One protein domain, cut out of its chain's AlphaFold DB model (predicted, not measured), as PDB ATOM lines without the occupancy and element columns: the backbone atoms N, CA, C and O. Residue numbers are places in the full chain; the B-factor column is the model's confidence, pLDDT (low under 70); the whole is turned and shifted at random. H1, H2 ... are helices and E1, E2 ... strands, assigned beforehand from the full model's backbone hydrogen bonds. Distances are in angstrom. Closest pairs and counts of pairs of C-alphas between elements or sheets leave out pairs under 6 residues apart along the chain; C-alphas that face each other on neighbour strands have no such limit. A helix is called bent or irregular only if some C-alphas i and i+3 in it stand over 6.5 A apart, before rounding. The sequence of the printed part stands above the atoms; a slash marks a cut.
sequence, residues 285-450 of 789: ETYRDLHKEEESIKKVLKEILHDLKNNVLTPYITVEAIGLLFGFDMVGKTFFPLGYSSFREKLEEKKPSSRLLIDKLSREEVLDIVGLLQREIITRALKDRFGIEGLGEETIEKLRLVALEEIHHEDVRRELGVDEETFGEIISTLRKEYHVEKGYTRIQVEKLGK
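Overview. This is residues 285 to 450 of the 789 residues of the protein "DUF2309 domain-containing protein" of Aquificaceae bacterium (UniProt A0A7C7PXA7). The model is a cluster of crossed helices round the long helix H4, with a wide, open loop of chain reaching away from it and making much of the length. The loop runs from the short strand E1 through H1, which packs on H4, out to a corner of H2 and H3 at the far end, and back to E2 beside E1; its middle is empty. The printed part has 166 residues, mostly helix, with eight named helices and two strands in the order E1 H1 H2 H3 E2 H4 H5 H6 H7 H8, and E1 and E2 make one antiparallel sheet. It is only just loose, close to extended, with a radius of gyration of the C-alphas of 22.7 A and spans of 73 by 41 by 26 A.

Along the chain. Find C-alpha 285 at (142.537, 247.551, 160.750), where E1, residues 285 to 287, begins. Next come H1, residues 295 to 307 and 18.9 A long, and H2, residues 319 to 335 and 23.9 A long, with a kink of 29 degrees near residue 326. H2 is neither bent nor irregular, but only just: C-alphas 321 and 324 are 6.3 A apart. H3 holds residues 337 to 347 and E2 residues 354 to 357. From C-alpha 363 at (147.024, 265.147, 152.454), H4 runs 33.1 A to residue 386. Then follow H5, residues 393 to 403, H6, residues 410 to 416, H7, residues 420 to 432 and 18.0 A long, and H8, residues 438 to 448, ending at (142.062, 257.406, 150.929).

Arrangement. Begin at the hub, H4. It touches H1 at Ile 369 and Lys 298, C-alphas 6.4 A apart, at a steep tilt of 44 degrees. It touches H5 at Arg 375 and Ile 396, 6.1 A between C-alphas, about perpendicular at 86 degrees. It touches H7 at Ile 378 and Leu 430, 6.9 A, and H8 at Val 366 and Val 445, 6.2 A, these also being closest C-alphas. H6 touches H5, the closest C-alphas being those of Val 412 and Lys 398, 6.5 A apart. In the sheet, N 286 and O 355 are 2.8 A apart, within hydrogen-bond range. H2 and H3 only just touch, only at the corner, with 3 pairs of C-alphas within 8 A, the closest those of Gly 332 and Tyr 340, 5.6 A. Every O i to N i+4 pair is within hydrogen-bond range in H1, H4, H5, H7 and H8; in H2 it is 10 of 13, in H3 6 of 7, in H6 2 of 3.

Size, cuts and confidence. The C-alphas of Phe 335 and Glu 410 are the two farthest apart, at 73.2 A. The printed part has no cut, and the link from H1 to H2 is long, with 11 residues. Residues 306 to 328, of which 319 to 328 belong to H2, stand free. Mean pLDDT of the printed part is 71.4, and 53 residues are under 70, among them residues 288 to 327.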
ATOM      1  N   GLU A 285     141.733 248.350 159.835       80.38
ATOM      2  CA  GLU A 285     142.537 247.551 160.750       80.38
ATOM      3  C   GLU A 285     143.915 247.233 160.143       80.38
ATOM      4  O   GLU A 285     144.046 246.944 158.955       80.38
ATOM      5  N   THR A 286     144.970 247.318 160.958       72.06
ATOM      6  CA  THR A 286     146.374 247.132 160.542       72.06
ATOM      7  C   THR A 286     147.161 246.328 161.573       72.06
ATOM      8  O   THR A 286     146.785 246.311 162.737       72.06
ATOM      9  N   TYR A 287     148.267 245.685 161.184       72.94
ATOM     10  CA  TYR A 287     149.156 244.973 162.116       72.94
ATOM     11  C   TYR A 287     149.808 245.902 163.153       72.94
ATOM     12  O   TYR A 287     150.158 247.046 162.857       72.94
ATOM     13  N   ARG A 288     150.033 245.378 164.361       64.38
ATOM     14  CA  ARG A 288     150.586 246.122 165.499       64.38
ATOM     15  C   ARG A 288     152.116 246.160 165.571       64.38
ATOM     16  O   ARG A 288     152.662 247.212 165.879       64.38
ATOM     17  N   ASP A 289     152.799 245.058 165.250       49.19
ATOM     18  CA  ASP A 289     154.252 244.886 165.481       49.19
ATOM     19  C   ASP A 289     155.157 245.317 164.310       49.19
ATOM     20  O   ASP A 289     156.348 245.000 164.269       49.19
ATOM     21  N   LEU A 290     154.641 246.093 163.356       47.44
ATOM     22  CA  LEU A 290     155.495 246.763 162.375       47.44
ATOM     23  C   LEU A 290     156.061 248.037 163.011       47.44
ATOM     24  O   LEU A 290     155.517 249.129 162.865       47.44
ATOM     25  N   HIS A 291     157.145 247.879 163.770       38.16
ATOM     26  CA  HIS A 291     157.935 249.003 164.256       38.16
ATOM     27  C   HIS A 291     158.429 249.881 163.087       38.16
ATOM     28  O   HIS A 291     159.082 249.384 162.172       38.16
ATOM     29  N   LYS A 292     158.197 251.193 163.252       36.94
ATOM     30  CA  LYS A 292     158.574 252.383 162.455       36.94
ATOM     31  C   LYS A 292     157.552 252.908 161.434       36.94
ATOM     32  O   LYS A 292     156.866 252.174 160.733       36.94
ATOM     33  N   GLU A 293     157.471 254.237 161.470       52.00
ATOM     34  CA  GLU A 293     156.620 255.179 160.742       52.00
ATOM     35  C   GLU A 293     156.509 254.894 159.235       52.00
ATOM     36  O   GLU A 293     157.428 254.359 158.622       52.00
ATOM     37  N   GLU A 294     155.365 255.279 158.657       45.59
ATOM     38  CA  GLU A 294     155.041 255.366 157.219       45.59
ATOM     39  C   GLU A 294     155.126 254.091 156.353       45.59
ATOM     40  O   GLU A 294     154.299 253.932 155.459       45.59
ATOM     41  N   GLU A 295     156.031 253.137 156.595       44.47
ATOM     42  CA  GLU A 295     156.185 251.905 155.794       44.47
ATOM     43  C   GLU A 295     155.061 250.878 156.005       44.47
ATOM     44  O   GLU A 295     154.720 250.111 155.098       44.47
ATOM     45  N   SER A 296     154.429 250.895 157.181       53.12
ATOM     46  CA  SER A 296     153.383 249.942 157.578       53.12
ATOM     47  C   SER A 296     152.114 250.044 156.717       53.12
ATOM     48  O   SER A 296     151.587 249.023 156.275       53.12
ATOM     49  N   ILE A 297     151.661 251.260 156.386       53.78
ATOM     50  CA  ILE A 297     150.455 251.470 155.562       53.78
ATOM     51  C   ILE A 297     150.697 251.006 154.114       53.78
ATOM     52  O   ILE A 297     149.822 250.403 153.488       53.78
ATOM     53  N   LYS A 298     151.923 251.210 153.608       54.34
ATOM     54  CA  LYS A 298     152.359 250.830 152.252       54.34
ATOM     55  C   LYS A 298     152.275 249.318 152.045       54.34
ATOM     56  O   LYS A 298     151.788 248.857 151.014       54.34
ATOM     57  N   LYS A 299     152.707 248.542 153.044       54.44
ATOM     58  CA  LYS A 299     152.691 247.074 153.001       54.44
ATOM     59  C   LYS A 299     151.270 246.502 153.056       54.44
ATOM     60  O   LYS A 299     150.971 245.577 152.310       54.44
ATOM     61  N   VAL A 300     150.381 247.090 153.859       53.38
ATOM     62  CA  VAL A 300     148.986 246.622 153.962       53.38
ATOM     63  C   VAL A 300     148.198 246.916 152.685       53.38
ATOM     64  O   VAL A 300     147.481 246.051 152.195       53.38
ATOM     65  N   LEU A 301     148.371 248.092 152.074       54.44
ATOM     66  CA  LEU A 301     147.743 248.376 150.777       54.44
ATOM     67  C   LEU A 301     148.270 247.468 149.659       54.44
ATOM     68  O   LEU A 301     147.509 247.076 148.773       54.44
ATOM     69  N   LYS A 302     149.552 247.086 149.728       54.59
ATOM     70  CA  LYS A 302     150.152 246.087 148.836       54.59
ATOM     71  C   LYS A 302     149.527 244.699 149.028       54.59
ATOM     72  O   LYS A 302     149.271 244.028 148.033       54.59
ATOM     73  N   GLU A 303     149.228 244.294 150.264       52.75
ATOM     74  CA  GLU A 303     148.528 243.035 150.571       52.75
ATOM     75  C   GLU A 303     147.054 243.059 150.141       52.75
ATOM     76  O   GLU A 303     146.616 242.120 149.487       52.75
ATOM     77  N   ILE A 304     146.313 244.150 150.372       48.22
ATOM     78  CA  ILE A 304     144.914 244.305 149.914       48.22
ATOM     79  C   ILE A 304     144.814 244.181 148.384       48.22
ATOM     80  O   ILE A 304     143.926 243.508 147.858       48.22
ATOM     81  N   LEU A 305     145.755 244.788 147.652       49.50
ATOM     82  CA  LEU A 305     145.860 244.636 146.195       49.50
ATOM     83  C   LEU A 305     146.215 243.205 145.766       49.50
ATOM     84  O   LEU A 305     145.861 242.788 144.660       49.50
ATOM     85  N   HIS A 306     146.928 242.461 146.610       45.94
ATOM     86  CA  HIS A 306     147.302 241.075 146.349       45.94
ATOM     87  C   HIS A 306     146.147 240.103 146.640       45.94
ATOM     88  O   HIS A 306     145.986 239.124 145.909       45.94
ATOM     89  N   ASP A 307     145.311 240.396 147.638       44.94
ATOM     90  CA  ASP A 307     144.193 239.546 148.070       44.94
ATOM     91  C   ASP A 307     142.950 239.667 147.178       44.94
ATOM     92  O   ASP A 307     142.214 238.699 146.982       44.94
ATOM     93  N   LEU A 308     142.780 240.806 146.496       42.78
ATOM     94  CA  LEU A 308     141.797 240.975 145.415       42.78
ATOM     95  C   LEU A 308     141.982 239.975 144.253       42.78
ATOM     96  O   LEU A 308     141.085 239.836 143.421       42.78
ATOM     97  N   LYS A 309     143.126 239.274 144.175       42.69
ATOM     98  CA  LYS A 309     143.422 238.289 143.123       42.69
ATOM     99  C   LYS A 309     143.050 236.848 143.468       42.69
ATOM    100  O   LYS A 309     142.964 236.034 142.552       42.69
ATOM    101  N   ASN A 310     142.778 236.525 144.731       42.72
ATOM    102  CA  ASN A 310     142.646 235.139 145.172       42.72
ATOM    103  C   ASN A 310     141.279 234.853 145.800       42.72
ATOM    104  O   ASN A 310     141.235 234.537 146.979       42.72
ATOM    105  N   ASN A 311     140.164 234.930 145.055       39.25
ATOM    106  CA  ASN A 311     138.958 234.157 145.424       39.25
ATOM    107  C   ASN A 311     137.824 234.172 144.386       39.25
ATOM    108  O   ASN A 311     136.728 234.658 144.649       39.25
ATOM    109  N   VAL A 312     138.046 233.586 143.204       38.91
ATOM    110  CA  VAL A 312     136.915 233.249 142.306       38.91
ATOM    111  C   VAL A 312     136.997 231.832 141.715       38.91
ATOM    112  O   VAL A 312     135.977 231.298 141.298       38.91
ATOM    113  N   LEU A 313     138.158 231.161 141.719       33.41
ATOM    114  CA  LEU A 313     138.353 229.946 140.904       33.41
ATOM    115  C   LEU A 313     138.834 228.678 141.639       33.41
ATOM    116  O   LEU A 313     139.184 227.703 140.982       33.41
ATOM    117  N   THR A 314     138.768 228.627 142.972       36.44
ATOM    118  CA  THR A 314     139.137 227.436 143.771       36.44
ATOM    119  C   THR A 314     137.994 226.613 144.431       36.44
ATOM    120  O   THR A 314     138.304 225.882 145.371       36.44
ATOM    121  N   PRO A 315     136.695 226.634 144.029       40.06
ATOM    122  CA  PRO A 315     135.707 225.745 144.674       40.06
ATOM    123  C   PRO A 315     135.531 224.344 144.058       40.06
ATOM    124  O   PRO A 315     134.931 223.496 144.703       40.06
ATOM    125  N   TYR A 316     135.996 224.055 142.836       41.16
ATOM    126  CA  TYR A 316     135.478 222.879 142.103       41.16
ATOM    127  C   TYR A 316     136.229 221.547 142.300       41.16
ATOM    128  O   TYR A 316     135.678 220.507 141.958       41.16
ATOM    129  N   ILE A 317     137.442 221.536 142.871       40.34
ATOM    130  CA  ILE A 317     138.247 220.301 143.066       40.34
ATOM    131  C   ILE A 317     138.437 219.960 144.561       40.34
ATOM    132  O   ILE A 317     138.790 218.843 144.926       40.34
ATOM    133  N   THR A 318     138.138 220.899 145.460       44.47
ATOM    134  CA  THR A 318     138.457 220.812 146.896       44.47
ATOM    135  C   THR A 318     137.338 220.193 147.747       44.47
ATOM    136  O   THR A 318     137.584 219.762 148.873       44.47
ATOM    137  N   VAL A 319     136.110 220.113 147.223       45.81
ATOM    138  CA  VAL A 319     134.911 219.702 147.982       45.81
ATOM    139  C   VAL A 319     134.951 218.226 148.395       45.81
ATOM    140  O   VAL A 319     134.599 217.907 149.529       45.81
ATOM    141  N   GLU A 320     135.436 217.327 147.534       45.31
ATOM    142  CA  GLU A 320     135.449 215.885 147.831       45.31
ATOM    143  C   GLU A 320     136.531 215.486 148.852       45.31
ATOM    144  O   GLU A 320     136.297 214.614 149.687       45.31
ATOM    145  N   ALA A 321     137.688 216.162 148.858       46.12
ATOM    146  CA  ALA A 321     138.777 215.884 149.802       46.12
ATOM    147  C   ALA A 321     138.566 216.545 151.179       46.12
ATOM    148  O   ALA A 321     138.908 215.958 152.206       46.12
ATOM    149  N   ILE A 322     137.973 217.746 151.222       53.22
ATOM    150  CA  ILE A 322     137.673 218.449 152.482       53.22
ATOM    151  C   ILE A 322     136.368 217.921 153.115       53.22
ATOM    152  O   ILE A 322     136.233 217.943 154.337       53.22
ATOM    153  N   GLY A 323     135.442 217.348 152.337       49.88
ATOM    154  CA  GLY A 323     134.189 216.756 152.837       49.88
ATOM    155  C   GLY A 323     134.374 215.749 153.984       49.88
ATOM    156  O   GLY A 323     133.650 215.797 154.977       49.88
ATOM    157  N   LEU A 324     135.396 214.887 153.903       56.72
ATOM    158  CA  LEU A 324     135.752 213.943 154.974       56.72
ATOM    159  C   LEU A 324     136.242 214.645 156.253       56.72
ATOM    160  O   LEU A 324     135.922 214.202 157.355       56.72
ATOM    161  N   LEU A 325     136.972 215.757 156.121       57.25
ATOM    162  CA  LEU A 325     137.418 216.576 157.255       57.25
ATOM    163  C   LEU A 325     136.240 217.305 157.920       57.25
ATOM    164  O   LEU A 325     136.178 217.359 159.150       57.25
ATOM    165  N   PHE A 326     135.260 217.772 157.138       62.00
ATOM    166  CA  PHE A 326     134.001 218.305 157.671       62.00
ATOM    167  C   PHE A 326     133.188 217.248 158.434       62.00
ATOM    168  O   PHE A 326     132.510 217.584 159.403       62.00
ATOM    169  N   GLY A 327     133.295 215.967 158.065       64.12
ATOM    170  CA  GLY A 327     132.685 214.866 158.817       64.12
ATOM    171  C   GLY A 327     133.185 214.778 160.265       64.12
ATOM    172  O   GLY A 327     132.386 214.609 161.185       64.12
ATOM    173  N   PHE A 328     134.490 214.963 160.499       72.12
ATOM    174  CA  PHE A 328     135.051 214.995 161.857       72.12
ATOM    175  C   PHE A 328     134.624 216.245 162.640       72.12
ATOM    176  O   PHE A 328     134.324 216.138 163.831       72.12
ATOM    177  N   ASP A 329     134.540 217.403 161.974       70.69
ATOM    178  CA  ASP A 329     133.995 218.641 162.555       70.69
ATOM    179  C   ASP A 329     132.539 218.445 163.007       70.69
ATOM    180  O   ASP A 329     132.189 218.766 164.143       70.69
ATOM    181  N   MET A 330     131.705 217.814 162.173       75.19
ATOM    182  CA  MET A 330     130.317 217.489 162.520       75.19
ATOM    183  C   MET A 330     130.214 216.551 163.724       75.19
ATOM    184  O   MET A 330     129.393 216.795 164.608       75.19
ATOM    185  N   VAL A 331     131.034 215.495 163.803       81.75
ATOM    186  CA  VAL A 331     131.039 214.581 164.961       81.75
ATOM    187  C   VAL A 331     131.401 215.341 166.240       81.75
ATOM    188  O   VAL A 331     130.702 215.215 167.248       81.75
ATOM    189  N   GLY A 332     132.443 216.176 166.194       80.06
ATOM    190  CA  GLY A 332     132.859 217.012 167.322       80.06
ATOM    191  C   GLY A 332     131.761 217.970 167.786       80.06
ATOM    192  O   GLY A 332     131.389 217.954 168.962       80.06
ATOM    193  N   LYS A 333     131.186 218.740 166.856       80.81
ATOM    194  CA  LYS A 333     130.083 219.678 167.120       80.81
ATOM    195  C   LYS A 333     128.816 218.990 167.631       80.81
ATOM    196  O   LYS A 333     128.126 219.544 168.477       80.81
ATOM    197  N   THR A 334     128.520 217.778 167.162       82.44
ATOM    198  CA  THR A 334     127.298 217.045 167.535       82.44
ATOM    199  C   THR A 334     127.391 216.426 168.926       82.44
ATOM    200  O   THR A 334     126.476 216.576 169.734       82.44
ATOM    201  N   PHE A 335     128.484 215.723 169.231       84.62
ATOM    202  CA  PHE A 335     128.595 214.977 170.491       84.62
ATOM    203  C   PHE A 335     129.234 215.788 171.621       84.62
ATOM    204  O   PHE A 335     128.942 215.540 172.791       84.62
ATOM    205  N   PHE A 336     130.078 216.771 171.295       84.94
ATOM    206  CA  PHE A 336     130.842 217.542 172.278       84.94
ATOM    207  C   PHE A 336     130.860 219.049 171.965       84.94
ATOM    208  O   PHE A 336     131.938 219.637 171.974       84.94
ATOM    209  N   PRO A 337     129.708 219.716 171.750       81.06
ATOM    210  CA  PRO A 337     129.644 221.089 171.232       81.06
ATOM    211  C   PRO A 337     130.511 222.087 172.013       81.06
ATOM    212  O   PRO A 337     131.360 222.755 171.432       81.06
ATOM    213  N   LEU A 338     130.387 222.130 173.347       80.50
ATOM    214  CA  LEU A 338     131.178 223.036 174.194       80.50
ATOM    215  C   LEU A 338     132.681 222.712 174.176       80.50
ATOM    216  O   LEU A 338     133.508 223.604 173.994       80.50
ATOM    217  N   GLY A 339     133.038 221.440 174.383       79.19
ATOM    218  CA  GLY A 339     134.437 221.009 174.458       79.19
ATOM    219  C   GLY A 339     135.153 221.141 173.117       79.19
ATOM    220  O   GLY A 339     136.299 221.583 173.069       79.19
ATOM    221  N   TYR A 340     134.449 220.819 172.033       81.31
ATOM    222  CA  TYR A 340     134.926 220.950 170.669       81.31
ATOM    223  C   TYR A 340     135.058 222.418 170.258       81.31
ATOM    224  O   TYR A 340     136.111 222.796 169.762       81.31
ATOM    225  N   SER A 341     134.055 223.262 170.535       78.31
ATOM    226  CA  SER A 341     134.131 224.707 170.276       78.31
ATOM    227  C   SER A 341     135.306 225.347 171.026       78.31
ATOM    228  O   SER A 341     136.131 226.004 170.405       78.31
ATOM    229  N   SER A 342     135.478 225.051 172.320       78.19
ATOM    230  CA  SER A 342     136.618 225.556 173.105       78.19
ATOM    231  C   SER A 342     137.979 225.047 172.611       78.19
ATOM    232  O   SER A 342     138.994 225.718 172.781       78.19
ATOM    233  N   PHE A 343     138.040 223.833 172.058       79.19
ATOM    234  CA  PHE A 343     139.254 223.284 171.450       79.19
ATOM    235  C   PHE A 343     139.549 223.944 170.102       79.19
ATOM    236  O   PHE A 343     140.689 224.315 169.841       79.19
ATOM    237  N   ARG A 344     138.515 224.139 169.281       74.75
ATOM    238  CA  ARG A 344     138.595 224.787 167.974       74.75
ATOM    239  C   ARG A 344     138.996 226.253 168.100       74.75
ATOM    240  O   ARG A 344     139.920 226.653 167.416       74.75
ATOM    241  N   GLU A 345     138.432 227.002 169.042       72.94
ATOM    242  CA  GLU A 345     138.841 228.388 169.342       72.94
ATOM    243  C   GLU A 345     140.309 228.509 169.778       72.94
ATOM    244  O   GLU A 345     140.933 229.551 169.602       72.94
ATOM    245  N   LYS A 346     140.883 227.451 170.366       71.69
ATOM    246  CA  LYS A 346     142.316 227.406 170.704       71.69
ATOM    247  C   LYS A 346     143.202 227.053 169.509       71.69
ATOM    248  O   LYS A 346     144.396 227.331 169.563       71.69
ATOM    249  N   LEU A 347     142.642 226.376 168.507       62.25
ATOM    250  CA  LEU A 347     143.320 225.914 167.293       62.25
ATOM    251  C   LEU A 347     143.219 226.910 166.143       62.25
ATOM    252  O   LEU A 347     144.137 226.978 165.331       62.25
ATOM    253  N   GLU A 348     142.111 227.641 166.056       60.69
ATOM    254  CA  GLU A 348     141.972 228.775 165.156       60.69
ATOM    255  C   GLU A 348     143.068 229.776 165.515       60.69
ATOM    256  O   GLU A 348     143.204 230.193 166.669       60.69
ATOM    257  N   GLU A 349     143.915 230.093 164.533       48.44
ATOM    258  CA  GLU A 349     144.969 231.081 164.709       48.44
ATOM    259  C   GLU A 349     144.312 232.372 165.190       48.44
ATOM    260  O   GLU A 349     143.516 232.990 164.477       48.44
ATOM    261  N   LYS A 350     144.608 232.761 166.437       55.75
ATOM    262  CA  LYS A 350     144.169 234.050 166.960       55.75
ATOM    263  C   LYS A 350     144.603 235.109 165.962       55.75
ATOM    264  O   LYS A 350     145.774 235.130 165.577       55.75
ATOM    265  N   LYS A 351     143.657 235.971 165.573       58.97
ATOM    266  CA  LYS A 351     143.933 237.096 164.684       58.97
ATOM    267  C   LYS A 351     145.241 237.772 165.116       58.97
ATOM    268  O   LYS A 351     145.439 237.985 166.319       58.97
ATOM    269  N   PRO A 352     146.141 238.068 164.166       62.22
ATOM    270  CA  PRO A 352     147.401 238.718 164.481       62.22
ATOM    271  C   PRO A 352     147.116 240.034 165.203       62.22
ATOM    272  O   PRO A 352     146.104 240.682 164.939       62.22
ATOM    273  N   SER A 353     147.995 240.429 166.129       66.88
ATOM    274  CA  SER A 353     147.759 241.651 166.893       66.88
ATOM    275  C   SER A 353     147.607 242.834 165.941       66.88
ATOM    276  O   SER A 353     148.500 243.117 165.138       66.88
ATOM    277  N   SER A 354     146.483 243.532 166.067       74.44
ATOM    278  CA  SER A 354     146.090 244.614 165.179       74.44
ATOM    279  C   SER A 354     145.850 245.930 165.927       74.44
ATOM    280  O   SER A 354     145.810 245.977 167.158       74.44
ATOM    281  N   ARG A 355     145.737 247.024 165.172       81.56
ATOM    282  CA  ARG A 355     145.322 248.356 165.619       81.56
ATOM    283  C   ARG A 355     144.429 249.006 164.563       81.56
ATOM    284  O   ARG A 355     144.616 248.776 163.366       81.56
ATOM    285  N   LEU A 356     143.514 249.866 165.000       85.69
ATOM    286  CA  LEU A 356     142.632 250.631 164.114       85.69
ATOM    287  C   LEU A 356     143.248 251.987 163.747       85.69
ATOM    288  O   LEU A 356     143.749 252.706 164.614       85.69
ATOM    289  N   LEU A 357     143.170 252.358 162.471       84.12
ATOM    290  CA  LEU A 357     143.506 253.696 161.986       84.12
ATOM    291  C   LEU A 357     142.309 254.631 162.185       84.12
ATOM    292  O   LEU A 357     141.361 254.623 161.399       84.12
ATOM    293  N   ILE A 358     142.352 255.408 163.269       87.25
ATOM    294  CA  ILE A 358     141.271 256.326 163.661       87.25
ATOM    295  C   ILE A 358     141.573 257.762 163.267       87.25
ATOM    296  O   ILE A 358     140.648 258.498 162.952       87.25
ATOM    297  N   ASP A 359     142.835 258.177 163.273       87.94
ATOM    298  CA  ASP A 359     143.194 259.546 162.927       87.94
ATOM    299  C   ASP A 359     143.188 259.763 161.416       87.94
ATOM    300  O   ASP A 359     143.548 258.880 160.634       87.94
ATOM    301  N   LYS A 360     142.737 260.954 161.011       88.00
ATOM    302  CA  LYS A 360     142.717 261.361 159.609       88.00
ATOM    303  C   LYS A 360     144.127 261.343 159.033       88.00
ATOM    304  O   LYS A 360     145.008 262.006 159.574       88.00
ATOM    305  N   LEU A 361     144.302 260.671 157.897       79.19
ATOM    306  CA  LEU A 361     145.529 260.806 157.117       79.19
ATOM    307  C   LEU A 361     145.634 262.235 156.578       79.19
ATOM    308  O   LEU A 361     144.675 262.781 156.016       79.19
ATOM    309  N   SER A 362     146.804 262.839 156.742       82.69
ATOM    310  CA  SER A 362     147.131 264.118 156.131       82.69
ATOM    311  C   SER A 362     147.150 263.994 154.607       82.69
ATOM    312  O   SER A 362     147.298 262.916 154.025       82.69
ATOM    313  N   ARG A 363     146.997 265.129 153.921       82.44
ATOM    314  CA  ARG A 363     147.024 265.147 152.454       82.44
ATOM    315  C   ARG A 363     148.363 264.654 151.896       82.44
ATOM    316  O   ARG A 363     148.364 264.043 150.834       82.44
ATOM    317  N   GLU A 364     149.462 264.925 152.595       78.25
ATOM    318  CA  GLU A 364     150.809 264.484 152.220       78.25
ATOM    319  C   GLU A 364     150.918 262.959 152.314       78.25
ATOM    320  O   GLU A 364     151.196 262.318 151.305       78.25
ATOM    321  N   GLU A 365     150.515 262.366 153.443       76.94
ATOM    322  CA  GLU A 365     150.488 260.903 153.613       76.94
ATOM    323  C   GLU A 365     149.619 260.213 152.552       76.94
ATOM    324  O   GLU A 365     150.001 259.184 151.992       76.94
ATOM    325  N   VAL A 366     148.450 260.781 152.232       74.62
ATOM    326  CA  VAL A 366     147.577 260.243 151.179       74.62
ATOM    327  C   VAL A 366     148.264 260.285 149.812       74.62
ATOM    328  O   VAL A 366     148.190 259.307 149.066       74.62
ATOM    329  N   LEU A 367     148.922 261.394 149.463       79.25
ATOM    330  CA  LEU A 367     149.635 261.524 148.189       79.25
ATOM    331  C   LEU A 367     150.808 260.545 148.099       79.25
ATOM    332  O   LEU A 367     150.980 259.908 147.057       79.25
ATOM    333  N   ASP A 368     151.546 260.362 149.189       74.94
ATOM    334  CA  ASP A 368     152.651 259.410 149.256       74.94
ATOM    335  C   ASP A 368     152.165 257.979 149.045       74.94
ATOM    336  O   ASP A 368     152.721 257.241 148.223       74.94
ATOM    337  N   ILE A 369     151.076 257.603 149.721       69.25
ATOM    338  CA  ILE A 369     150.421 256.304 149.563       69.25
ATOM    339  C   ILE A 369     149.997 256.076 148.106       69.25
ATOM    340  O   ILE A 369     150.292 255.023 147.538       69.25
ATOM    341  N   VAL A 370     149.324 257.048 147.482       70.50
ATOM    342  CA  VAL A 370     148.891 256.932 146.080       70.50
ATOM    343  C   VAL A 370     150.090 256.783 145.149       70.50
ATOM    344  O   VAL A 370     150.077 255.913 144.276       70.50
ATOM    345  N   GLY A 371     151.141 257.579 145.356       77.88
ATOM    346  CA  GLY A 371     152.369 257.498 144.569       77.88
ATOM    347  C   GLY A 371     152.983 256.100 144.611       77.88
ATOM    348  O   GLY A 371     153.330 255.542 143.573       77.88
ATOM    349  N   LEU A 372     153.038 255.483 145.791       74.38
ATOM    350  CA  LEU A 372     153.556 254.121 145.956       74.38
ATOM    351  C   LEU A 372     152.708 253.069 145.255       74.38
ATOM    352  O   LEU A 372     153.256 252.207 144.569       74.38
ATOM    353  N   LEU A 373     151.382 253.148 145.401       67.50
ATOM    354  CA  LEU A 373     150.469 252.218 144.740       67.50
ATOM    355  C   LEU A 373     150.628 252.287 143.223       67.50
ATOM    356  O   LEU A 373     150.714 251.257 142.561       67.50
ATOM    357  N   GLN A 374     150.721 253.498 142.678       78.12
ATOM    358  CA  GLN A 374     150.924 253.709 141.250       78.12
ATOM    359  C   GLN A 374     152.280 253.179 140.778       78.12
ATOM    360  O   GLN A 374     152.327 252.514 139.748       78.12
ATOM    361  N   ARG A 375     153.371 253.396 141.528       83.19
ATOM    362  CA  ARG A 375     154.693 252.839 141.187       83.19
ATOM    363  C   ARG A 375     154.684 251.308 141.146       83.19
ATOM    364  O   ARG A 375     155.243 250.717 140.223       83.19
ATOM    365  N   GLU A 376     154.002 250.656 142.085       73.75
ATOM    366  CA  GLU A 376     153.850 249.195 142.083       73.75
ATOM    367  C   GLU A 376     152.991 248.716 140.897       73.75
ATOM    368  O   GLU A 376     153.360 247.763 140.209       73.75
ATOM    369  N   ILE A 377     151.874 249.402 140.612       74.44
ATOM    370  CA  ILE A 377     151.017 249.122 139.450       74.44
ATOM    371  C   ILE A 377     151.813 249.244 138.148       74.44
ATOM    372  O   ILE A 377     151.722 248.355 137.307       74.44
ATOM    373  N   ILE A 378     152.614 250.302 137.994       82.12
ATOM    374  CA  ILE A 378     153.463 250.526 136.818       82.12
ATOM    375  C   ILE A 378     154.487 249.402 136.682       82.12
ATOM    376  O   ILE A 378     154.574 248.788 135.622       82.12
ATOM    377  N   THR A 379     155.217 249.088 137.755       82.50
ATOM    378  CA  THR A 379     156.216 248.005 137.769       82.50
ATOM    379  C   THR A 379     155.595 246.686 137.319       82.50
ATOM    380  O   THR A 379     156.151 245.959 136.495       82.50
ATOM    381  N   ARG A 380     154.393 246.396 137.819       79.12
ATOM    382  CA  ARG A 380     153.656 245.192 137.466       79.12
ATOM    383  C   ARG A 380     153.134 245.216 136.035       79.12
ATOM    384  O   ARG A 380     153.248 244.209 135.352       79.12
ATOM    385  N   ALA A 381     152.583 246.334 135.571       80.44
ATOM    386  CA  ALA A 381     152.093 246.478 134.204       80.44
ATOM    387  C   ALA A 381     153.227 246.291 133.185       80.44
ATOM    388  O   ALA A 381     153.050 245.589 132.191       80.44
ATOM    389  N   LEU A 382     154.404 246.860 133.467       84.88
ATOM    390  CA  LEU A 382     155.612 246.702 132.659       84.88
ATOM    391  C   LEU A 382     156.066 245.242 132.585       84.88
ATOM    392  O   LEU A 382     156.333 244.744 131.493       84.88
ATOM    393  N   LYS A 383     156.066 244.534 133.715       81.88
ATOM    394  CA  LYS A 383     156.380 243.103 133.768       81.88
ATOM    395  C   LYS A 383     155.340 242.249 133.035       81.88
ATOM    396  O   LYS A 383     155.690 241.489 132.138       81.88
ATOM    397  N   ASP A 384     154.067 242.384 133.404       77.31
ATOM    398  CA  ASP A 384     152.985 241.488 132.981       77.31
ATOM    399  C   ASP A 384     152.596 241.694 131.502       77.31
ATOM    400  O   ASP A 384     152.184 240.738 130.846       77.31
ATOM    401  N   ARG A 385     152.702 242.920 130.961       81.75
ATOM    402  CA  ARG A 385     152.278 243.242 129.579       81.75
ATOM    403  C   ARG A 385     153.427 243.467 128.607       81.75
ATOM    404  O   ARG A 385     153.244 243.208 127.422       81.75
ATOM    405  N   PHE A 386     154.579 243.929 129.089       83.50
ATOM    406  CA  PHE A 386     155.701 244.329 128.232       83.50
ATOM    407  C   PHE A 386     156.990 243.537 128.504       83.50
ATOM    408  O   PHE A 386     157.961 243.695 127.772       83.50
ATOM    409  N   GLY A 387     157.017 242.666 129.524       80.88
ATOM    410  CA  GLY A 387     158.192 241.860 129.875       80.88
ATOM    411  C   GLY A 387     159.392 242.672 130.378       80.88
ATOM    412  O   GLY A 387     160.509 242.159 130.389       80.88
ATOM    413  N   ILE A 388     159.182 243.932 130.770       82.31
ATOM    414  CA  ILE A 388     160.239 244.835 131.234       82.31
ATOM    415  C   ILE A 388     160.391 244.679 132.752       82.31
ATOM    416  O   ILE A 388     159.451 244.933 133.507       82.31
ATOM    417  N   GLU A 389     161.581 244.282 133.204       81.25
ATOM    418  CA  GLU A 389     161.917 244.083 134.619       81.25
ATOM    419  C   GLU A 389     163.219 244.809 134.999       81.25
ATOM    420  O   GLU A 389     164.039 245.136 134.144       81.25
ATOM    421  N   GLY A 390     163.431 245.039 136.300       75.81
ATOM    422  CA  GLY A 390     164.711 245.538 136.824       75.81
ATOM    423  C   GLY A 390     164.967 247.039 136.643       75.81
ATOM    424  O   GLY A 390     166.111 247.472 136.758       75.81
ATOM    425  N   LEU A 391     163.930 247.836 136.374       80.50
ATOM    426  CA  LEU A 391     164.037 249.297 136.334       80.50
ATOM    427  C   LEU A 391     164.264 249.879 137.736       80.50
ATOM    428  O   LEU A 391     163.704 249.392 138.720       80.50
ATOM    429  N   GLY A 392     165.061 250.947 137.819       81.50
ATOM    430  CA  GLY A 392     165.251 251.700 139.059       81.50
ATOM    431  C   GLY A 392     163.989 252.465 139.471       81.50
ATOM    432  O   GLY A 392     163.198 252.877 138.620       81.50
ATOM    433  N   GLU A 393     163.819 252.699 140.778       82.00
ATOM    434  CA  GLU A 393     162.665 253.441 141.321       82.00
ATOM    435  C   GLU A 393     162.509 254.838 140.700       82.00
ATOM    436  O   GLU A 393     161.389 255.294 140.482       82.00
ATOM    437  N   GLU A 394     163.622 255.494 140.353       85.06
ATOM    438  CA  GLU A 394     163.623 256.816 139.719       85.06
ATOM    439  C   GLU A 394     162.961 256.798 138.331       85.06
ATOM    440  O   GLU A 394     162.140 257.659 138.021       85.06
ATOM    441  N   THR A 395     163.254 255.792 137.502       85.38
ATOM    442  CA  THR A 395     162.659 255.653 136.164       85.38
ATOM    443  C   THR A 395     161.166 255.329 136.256       85.38
ATOM    444  O   THR A 395     160.370 255.865 135.484       85.38
ATOM    445  N   ILE A 396     160.761 254.508 137.234       86.94
ATOM    446  CA  ILE A 396     159.345 254.203 137.501       86.94
ATOM    447  C   ILE A 396     158.597 255.473 137.927       86.94
ATOM    448  O   ILE A 396     157.484 255.721 137.459       86.94
ATOM    449  N   GLU A 397     159.207 256.305 138.774       87.38
ATOM    450  CA  GLU A 397     158.621 257.577 139.195       87.38
ATOM    451  C   GLU A 397     158.495 258.562 138.028       87.38
ATOM    452  O   GLU A 397     157.429 259.146 137.831       87.38
ATOM    453  N   LYS A 398     159.523 258.700 137.187       87.81
ATOM    454  CA  LYS A 398     159.426 259.528 135.976       87.81
ATOM    455  C   LYS A 398     158.326 259.018 135.038       87.81
ATOM    456  O   LYS A 398     157.547 259.817 134.522       87.81
ATOM    457  N   LEU A 399     158.196 257.702 134.857       88.25
ATOM    458  CA  LEU A 399     157.137 257.113 134.033       88.25
ATOM    459  C   LEU A 399     155.739 257.397 134.601       88.25
ATOM    460  O   LEU A 399     154.821 257.708 133.840       88.25
ATOM    461  N   ARG A 400     155.589 257.372 135.931       89.06
ATOM    462  CA  ARG A 400     154.366 257.799 136.629       89.06
ATOM    463  C   ARG A 400     154.038 259.256 136.315       89.06
ATOM    464  O   ARG A 400     152.917 259.550 135.918       89.06
ATOM    465  N   LEU A 401     155.010 260.158 136.438       88.88
ATOM    466  CA  LEU A 401     154.822 261.587 136.171       88.88
ATOM    467  C   LEU A 401     154.484 261.871 134.695       88.88
ATOM    468  O   LEU A 401     153.654 262.735 134.412       88.88
ATOM    469  N   VAL A 402     155.053 261.117 133.747       88.69
ATOM    470  CA  VAL A 402     154.664 261.186 132.325       88.69
ATOM    471  C   VAL A 402     153.233 260.673 132.125       88.69
ATOM    472  O   VAL A 402     152.426 261.309 131.438       88.69
ATOM    473  N   ALA A 403     152.868 259.550 132.755       86.94
ATOM    474  CA  ALA A 403     151.507 259.018 132.705       86.94
ATOM    475  C   ALA A 403     150.483 260.006 133.296       86.94
ATOM    476  O   ALA A 403     149.387 260.133 132.754       86.94
ATOM    477  N   LEU A 404     150.867 260.780 134.313       87.38
ATOM    478  CA  LEU A 404     150.057 261.843 134.912       87.38
ATOM    479  C   LEU A 404     150.101 263.184 134.160       87.38
ATOM    480  O   LEU A 404     149.402 264.109 134.561       87.38
ATOM    481  N   GLU A 405     150.855 263.319 133.067       86.44
ATOM    482  CA  GLU A 405     151.011 264.588 132.329       86.44
ATOM    483  C   GLU A 405     151.598 265.715 133.196       86.44
ATOM    484  O   GLU A 405     151.127 266.857 133.161       86.44
ATOM    485  N   GLU A 406     152.579 265.386 134.033       83.19
ATOM    486  CA  GLU A 406     153.288 266.350 134.882       83.19
ATOM    487  C   GLU A 406     154.680 266.695 134.335       83.19
ATOM    488  O   GLU A 406     155.164 267.801 134.569       83.19
ATOM    489  N   ILE A 407     155.298 265.794 133.556       84.69
ATOM    490  CA  ILE A 407     156.610 266.001 132.917       84.69
ATOM    491  C   ILE A 407     156.622 265.545 131.444       84.69
ATOM    492  O   ILE A 407     155.750 264.792 131.004       84.69
ATOM    493  N   HIS A 408     157.625 265.992 130.679       77.69
ATOM    494  CA  HIS A 408     157.841 265.596 129.279       77.69
ATOM    495  C   HIS A 408     158.493 264.203 129.150       77.69
ATOM    496  O   HIS A 408     159.212 263.752 130.037       77.69
ATOM    497  N   HIS A 409     158.239 263.515 128.031       75.38
ATOM    498  CA  HIS A 409     158.535 262.087 127.831       75.38
ATOM    499  C   HIS A 409     159.941 261.766 127.281       75.38
ATOM    500  O   HIS A 409     160.347 260.603 127.326       75.38
ATOM    501  N   GLU A 410     160.684 262.754 126.761       69.81
ATOM    502  CA  GLU A 410     161.916 262.516 125.982       69.81
ATOM    503  C   GLU A 410     163.035 261.814 126.771       69.81
ATOM    504  O   GLU A 410     163.740 260.969 126.209       69.81
ATOM    505  N   ASP A 411     163.168 262.107 128.067       68.12
ATOM    506  CA  ASP A 411     164.221 261.536 128.916       68.12
ATOM    507  C   ASP A 411     163.890 260.100 129.362       68.12
ATOM    508  O   ASP A 411     164.742 259.213 129.327       68.12
ATOM    509  N   VAL A 412     162.621 259.833 129.691       79.38
ATOM    510  CA  VAL A 412     162.151 258.530 130.204       79.38
ATOM    511  C   VAL A 412     162.160 257.462 129.115       79.38
ATOM    512  O   VAL A 412     162.503 256.307 129.362       79.38
ATOM    513  N   ARG A 413     161.831 257.852 127.878       82.38
ATOM    514  CA  ARG A 413     161.829 256.945 126.729       82.38
ATOM    515  C   ARG A 413     163.216 256.359 126.450       82.38
ATOM    516  O   ARG A 413     163.329 255.172 126.155       82.38
ATOM    517  N   ARG A 414     164.276 257.173 126.569       75.81
ATOM    518  CA  ARG A 414     165.663 256.708 126.384       75.81
ATOM    519  C   ARG A 414     166.106 255.759 127.493       75.81
ATOM    520  O   ARG A 414     166.787 254.787 127.187       75.81
ATOM    521  N   GLU A 415     165.711 256.019 128.741       76.94
ATOM    522  CA  GLU A 415     166.008 255.139 129.883       76.94
ATOM    523  C   GLU A 415     165.326 253.764 129.756       76.94
ATOM    524  O   GLU A 415     165.910 252.755 130.140       76.94
ATOM    525  N   LEU A 416     164.125 253.709 129.169       77.88
ATOM    526  CA  LEU A 416     163.393 252.460 128.910       77.88
ATOM    527  C   LEU A 416     163.919 251.667 127.704       77.88
ATOM    528  O   LEU A 416     163.610 250.484 127.581       77.88
ATOM    529  N   GLY A 417     164.689 252.294 126.807       78.31
ATOM    530  CA  GLY A 417     165.244 251.635 125.620       78.31
ATOM    531  C   GLY A 417     164.203 251.206 124.575       78.31
ATOM    532  O   GLY A 417     164.476 250.296 123.795       78.31
ATOM    533  N   VAL A 418     163.027 251.841 124.556       82.19
ATOM    534  CA  VAL A 418     161.904 251.518 123.655       82.19
ATOM    535  C   VAL A 418     161.718 252.579 122.562       82.19
ATOM    536  O   VAL A 418     162.089 253.744 122.733       82.19
ATOM    537  N   ASP A 419     161.139 252.189 121.424       85.75
ATOM    538  CA  ASP A 419     160.759 253.125 120.360       85.75
ATOM    539  C   ASP A 419     159.532 253.985 120.746       85.75
ATOM    540  O   ASP A 419     158.926 253.815 121.803       85.75
ATOM    541  N   GLU A 420     159.200 254.979 119.915       84.00
ATOM    542  CA  GLU A 420     158.095 255.920 120.177       84.00
ATOM    543  C   GLU A 420     156.717 255.248 120.197       84.00
ATOM    544  O   GLU A 420     155.852 255.636 120.982       84.00
ATOM    545  N   GLU A 421     156.514 254.245 119.344       84.44
ATOM    546  CA  GLU A 421     155.246 253.532 119.209       84.44
ATOM    547  C   GLU A 421     155.005 252.685 120.463       84.44
ATOM    548  O   GLU A 421     153.998 252.866 121.150       84.44
ATOM    549  N   THR A 422     156.002 251.888 120.852       83.81
ATOM    550  CA  THR A 422     155.998 251.087 122.080       83.81
ATOM    551  C   THR A 422     155.846 251.966 123.329       83.81
ATOM    552  O   THR A 422     155.095 251.633 124.248       83.81
ATOM    553  N   PHE A 423     156.509 253.127 123.385       88.00
ATOM    554  CA  PHE A 423     156.355 254.061 124.505       88.00
ATOM    555  C   PHE A 423     154.934 254.640 124.587       88.00
ATOM    556  O   PHE A 423     154.350 254.711 125.674       88.00
ATOM    557  N   GLY A 424     154.350 255.014 123.444       85.31
ATOM    558  CA  GLY A 424     152.962 255.461 123.354       85.31
ATOM    559  C   GLY A 424     151.971 254.390 123.821       85.31
ATOM    560  O   GLY A 424     151.032 254.696 124.564       85.31
ATOM    561  N   GLU A 425     152.210 253.126 123.461       88.00
ATOM    562  CA  GLU A 425     151.418 251.984 123.928       88.00
ATOM    563  C   GLU A 425     151.520 251.774 125.442       88.00
ATOM    564  O   GLU A 425     150.489 251.579 126.095       88.00
ATOM    565  N   ILE A 426     152.721 251.876 126.025       88.50
ATOM    566  CA  ILE A 426     152.932 251.775 127.478       88.50
ATOM    567  C   ILE A 426     152.121 252.851 128.207       88.50
ATOM    568  O   ILE A 426     151.330 252.526 129.095       88.50
ATOM    569  N   ILE A 427     152.250 254.125 127.817       89.12
ATOM    570  CA  ILE A 427     151.520 255.227 128.466       89.12
ATOM    571  C   ILE A 427     150.005 255.079 128.286       89.12
ATOM    572  O   ILE A 427     149.249 255.250 129.244       89.12
ATOM    573  N   SER A 428     149.542 254.719 127.084       87.56
ATOM    574  CA  SER A 428     148.118 254.478 126.817       87.56
ATOM    575  C   SER A 428     147.566 253.343 127.685       87.56
ATOM    576  O   SER A 428     146.493 253.487 128.274       87.56
ATOM    577  N   THR A 429     148.315 252.248 127.824       85.69
ATOM    578  CA  THR A 429     147.949 251.091 128.655       85.69
ATOM    579  C   THR A 429     147.901 251.471 130.135       85.69
ATOM    580  O   THR A 429     146.918 251.176 130.817       85.69
ATOM    581  N   LEU A 430     148.913 252.194 130.630       86.25
ATOM    582  CA  LEU A 430     148.955 252.674 132.013       86.25
ATOM    583  C   LEU A 430     147.750 253.562 132.351       86.25
ATOM    584  O   LEU A 430     147.166 253.410 133.422       86.25
ATOM    585  N   ARG A 431     147.331 254.439 131.432       87.00
ATOM    586  CA  ARG A 431     146.175 255.329 131.633       87.00
ATOM    587  C   ARG A 431     144.834 254.606 131.507       87.00
ATOM    588  O   ARG A 431     144.004 254.698 132.407       87.00
ATOM    589  N   LYS A 432     144.613 253.885 130.403       81.50
ATOM    590  CA  LYS A 432     143.297 253.312 130.063       81.50
ATOM    591  C   LYS A 432     142.986 252.022 130.811       81.50
ATOM    592  O   LYS A 432     141.845 251.838 131.220       81.50
ATOM    593  N   GLU A 433     143.970 251.141 130.975       75.06
ATOM    594  CA  GLU A 433     143.758 249.813 131.568       75.06
ATOM    595  C   GLU A 433     144.134 249.762 133.048       75.06
ATOM    596  O   GLU A 433     143.446 249.119 133.835       75.06
ATOM    597  N   TYR A 434     145.209 250.452 133.438       73.25
ATOM    598  CA  TYR A 434     145.701 250.461 134.821       73.25
ATOM    599  C   TYR A 434     145.331 251.727 135.604       73.25
ATOM    600  O   TYR A 434     145.673 251.839 136.782       73.25
ATOM    601  N   HIS A 435     144.603 252.660 134.981       78.19
ATOM    602  CA  HIS A 435     144.044 253.854 135.621       78.19
ATOM    603  C   HIS A 435     145.079 254.786 136.282       78.19
ATOM    604  O   HIS A 435     144.772 255.498 137.240       78.19
ATOM    605  N   VAL A 436     146.309 254.825 135.760       82.44
ATOM    606  CA  VAL A 436     147.365 255.754 136.188       82.44
ATOM    607  C   VAL A 436     147.238 257.065 135.406       82.44
ATOM    608  O   VAL A 436     148.004 257.354 134.492       82.44
ATOM    609  N   GLU A 437     146.217 257.854 135.745       84.81
ATOM    610  CA  GLU A 437     145.957 259.180 135.165       84.81
ATOM    611  C   GLU A 437     145.423 260.169 136.220       84.81
ATOM    612  O   GLU A 437     144.967 259.769 137.298       84.81
ATOM    613  N   LYS A 438     145.440 261.477 135.913       83.88
ATOM    614  CA  LYS A 438     145.028 262.551 136.845       83.88
ATOM    615  C   LYS A 438     143.614 262.356 137.404       83.88
ATOM    616  O   LYS A 438     143.391 262.560 138.598       83.88
ATOM    617  N   GLY A 439     142.665 261.949 136.558       74.00
ATOM    618  CA  GLY A 439     141.267 261.740 136.951       74.00
ATOM    619  C   GLY A 439     141.113 260.666 138.031       74.00
ATOM    620  O   GLY A 439     140.548 260.933 139.093       74.00
ATOM    621  N   TYR A 440     141.679 259.481 137.799       71.00
ATOM    622  CA  TYR A 440     141.651 258.373 138.760       71.00
ATOM    623  C   TYR A 440     142.501 258.637 140.000       71.00
ATOM    624  O   TYR A 440     142.076 258.293 141.102       71.00
ATOM    625  N   THR A 441     143.640 259.318 139.855       74.81
ATOM    626  CA  THR A 441     144.458 259.772 140.992       74.81
ATOM    627  C   THR A 441     143.628 260.621 141.948       74.81
ATOM    628  O   THR A 441     143.643 260.389 143.154       74.81
ATOM    629  N   ARG A 442     142.822 261.556 141.424       77.31
ATOM    630  CA  ARG A 442     141.922 262.374 142.250       77.31
ATOM    631  C   ARG A 442     140.908 261.519 143.017       77.31
ATOM    632  O   ARG A 442     140.695 261.768 144.197       77.31
ATOM    633  N   ILE A 443     140.332 260.501 142.376       66.69
ATOM    634  CA  ILE A 443     139.387 259.568 143.014       66.69
ATOM    635  C   ILE A 443     140.086 258.735 144.100       66.69
ATOM    636  O   ILE A 443     139.517 258.522 145.169       66.69
ATOM    637  N   GLN A 444     141.314 258.265 143.857       66.12
ATOM    638  CA  GLN A 444     142.111 257.519 144.839       66.12
ATOM    639  C   GLN A 444     142.446 258.379 146.062       66.12
ATOM    640  O   GLN A 444     142.237 257.932 147.188       66.12
ATOM    641  N   VAL A 445     142.883 259.626 145.845       72.44
ATOM    642  CA  VAL A 445     143.132 260.605 146.916       72.44
ATOM    643  C   VAL A 445     141.853 260.884 147.703       72.44
ATOM    644  O   VAL A 445     141.883 260.898 148.927       72.44
ATOM    645  N   GLU A 446     140.716 261.060 147.031       73.56
ATOM    646  CA  GLU A 446     139.432 261.288 147.699       73.56
ATOM    647  C   GLU A 446     138.989 260.072 148.529       73.56
ATOM    648  O   GLU A 446     138.502 260.240 149.643       73.56
ATOM    649  N   LYS A 447     139.195 258.844 148.031       70.44
ATOM    650  CA  LYS A 447     138.886 257.604 148.764       70.44
ATOM    651  C   LYS A 447     139.789 257.406 149.981       70.44
ATOM    652  O   LYS A 447     139.277 257.173 151.069       70.44
ATOM    653  N   LEU A 448     141.106 257.522 149.820       71.94
ATOM    654  CA  LEU A 448     142.062 257.406 150.929       71.94
ATOM    655  C   LEU A 448     141.899 258.548 151.934       71.94
ATOM    656  O   LEU A 448     141.993 258.335 153.137       71.94
ATOM    657  N   GLY A 449     141.531 259.736 151.456       75.06
ATOM    658  CA  GLY A 449     141.143 260.870 152.283       75.06
ATOM    659  C   GLY A 449     139.864 260.648 153.091       75.06
ATOM    660  O   GLY A 449     139.521 261.502 153.899       75.06
ATOM    661  N   LYS A 450     139.137 259.531 152.936       83.00
ATOM    662  CA  LYS A 450     138.057 259.139 153.858       83.00
ATOM    663  C   LYS A 450     138.570 258.381 155.079       83.00
ATOM    664  O   LYS A 450     137.833 258.306 156.056       83.00
TER     665      LYS A 450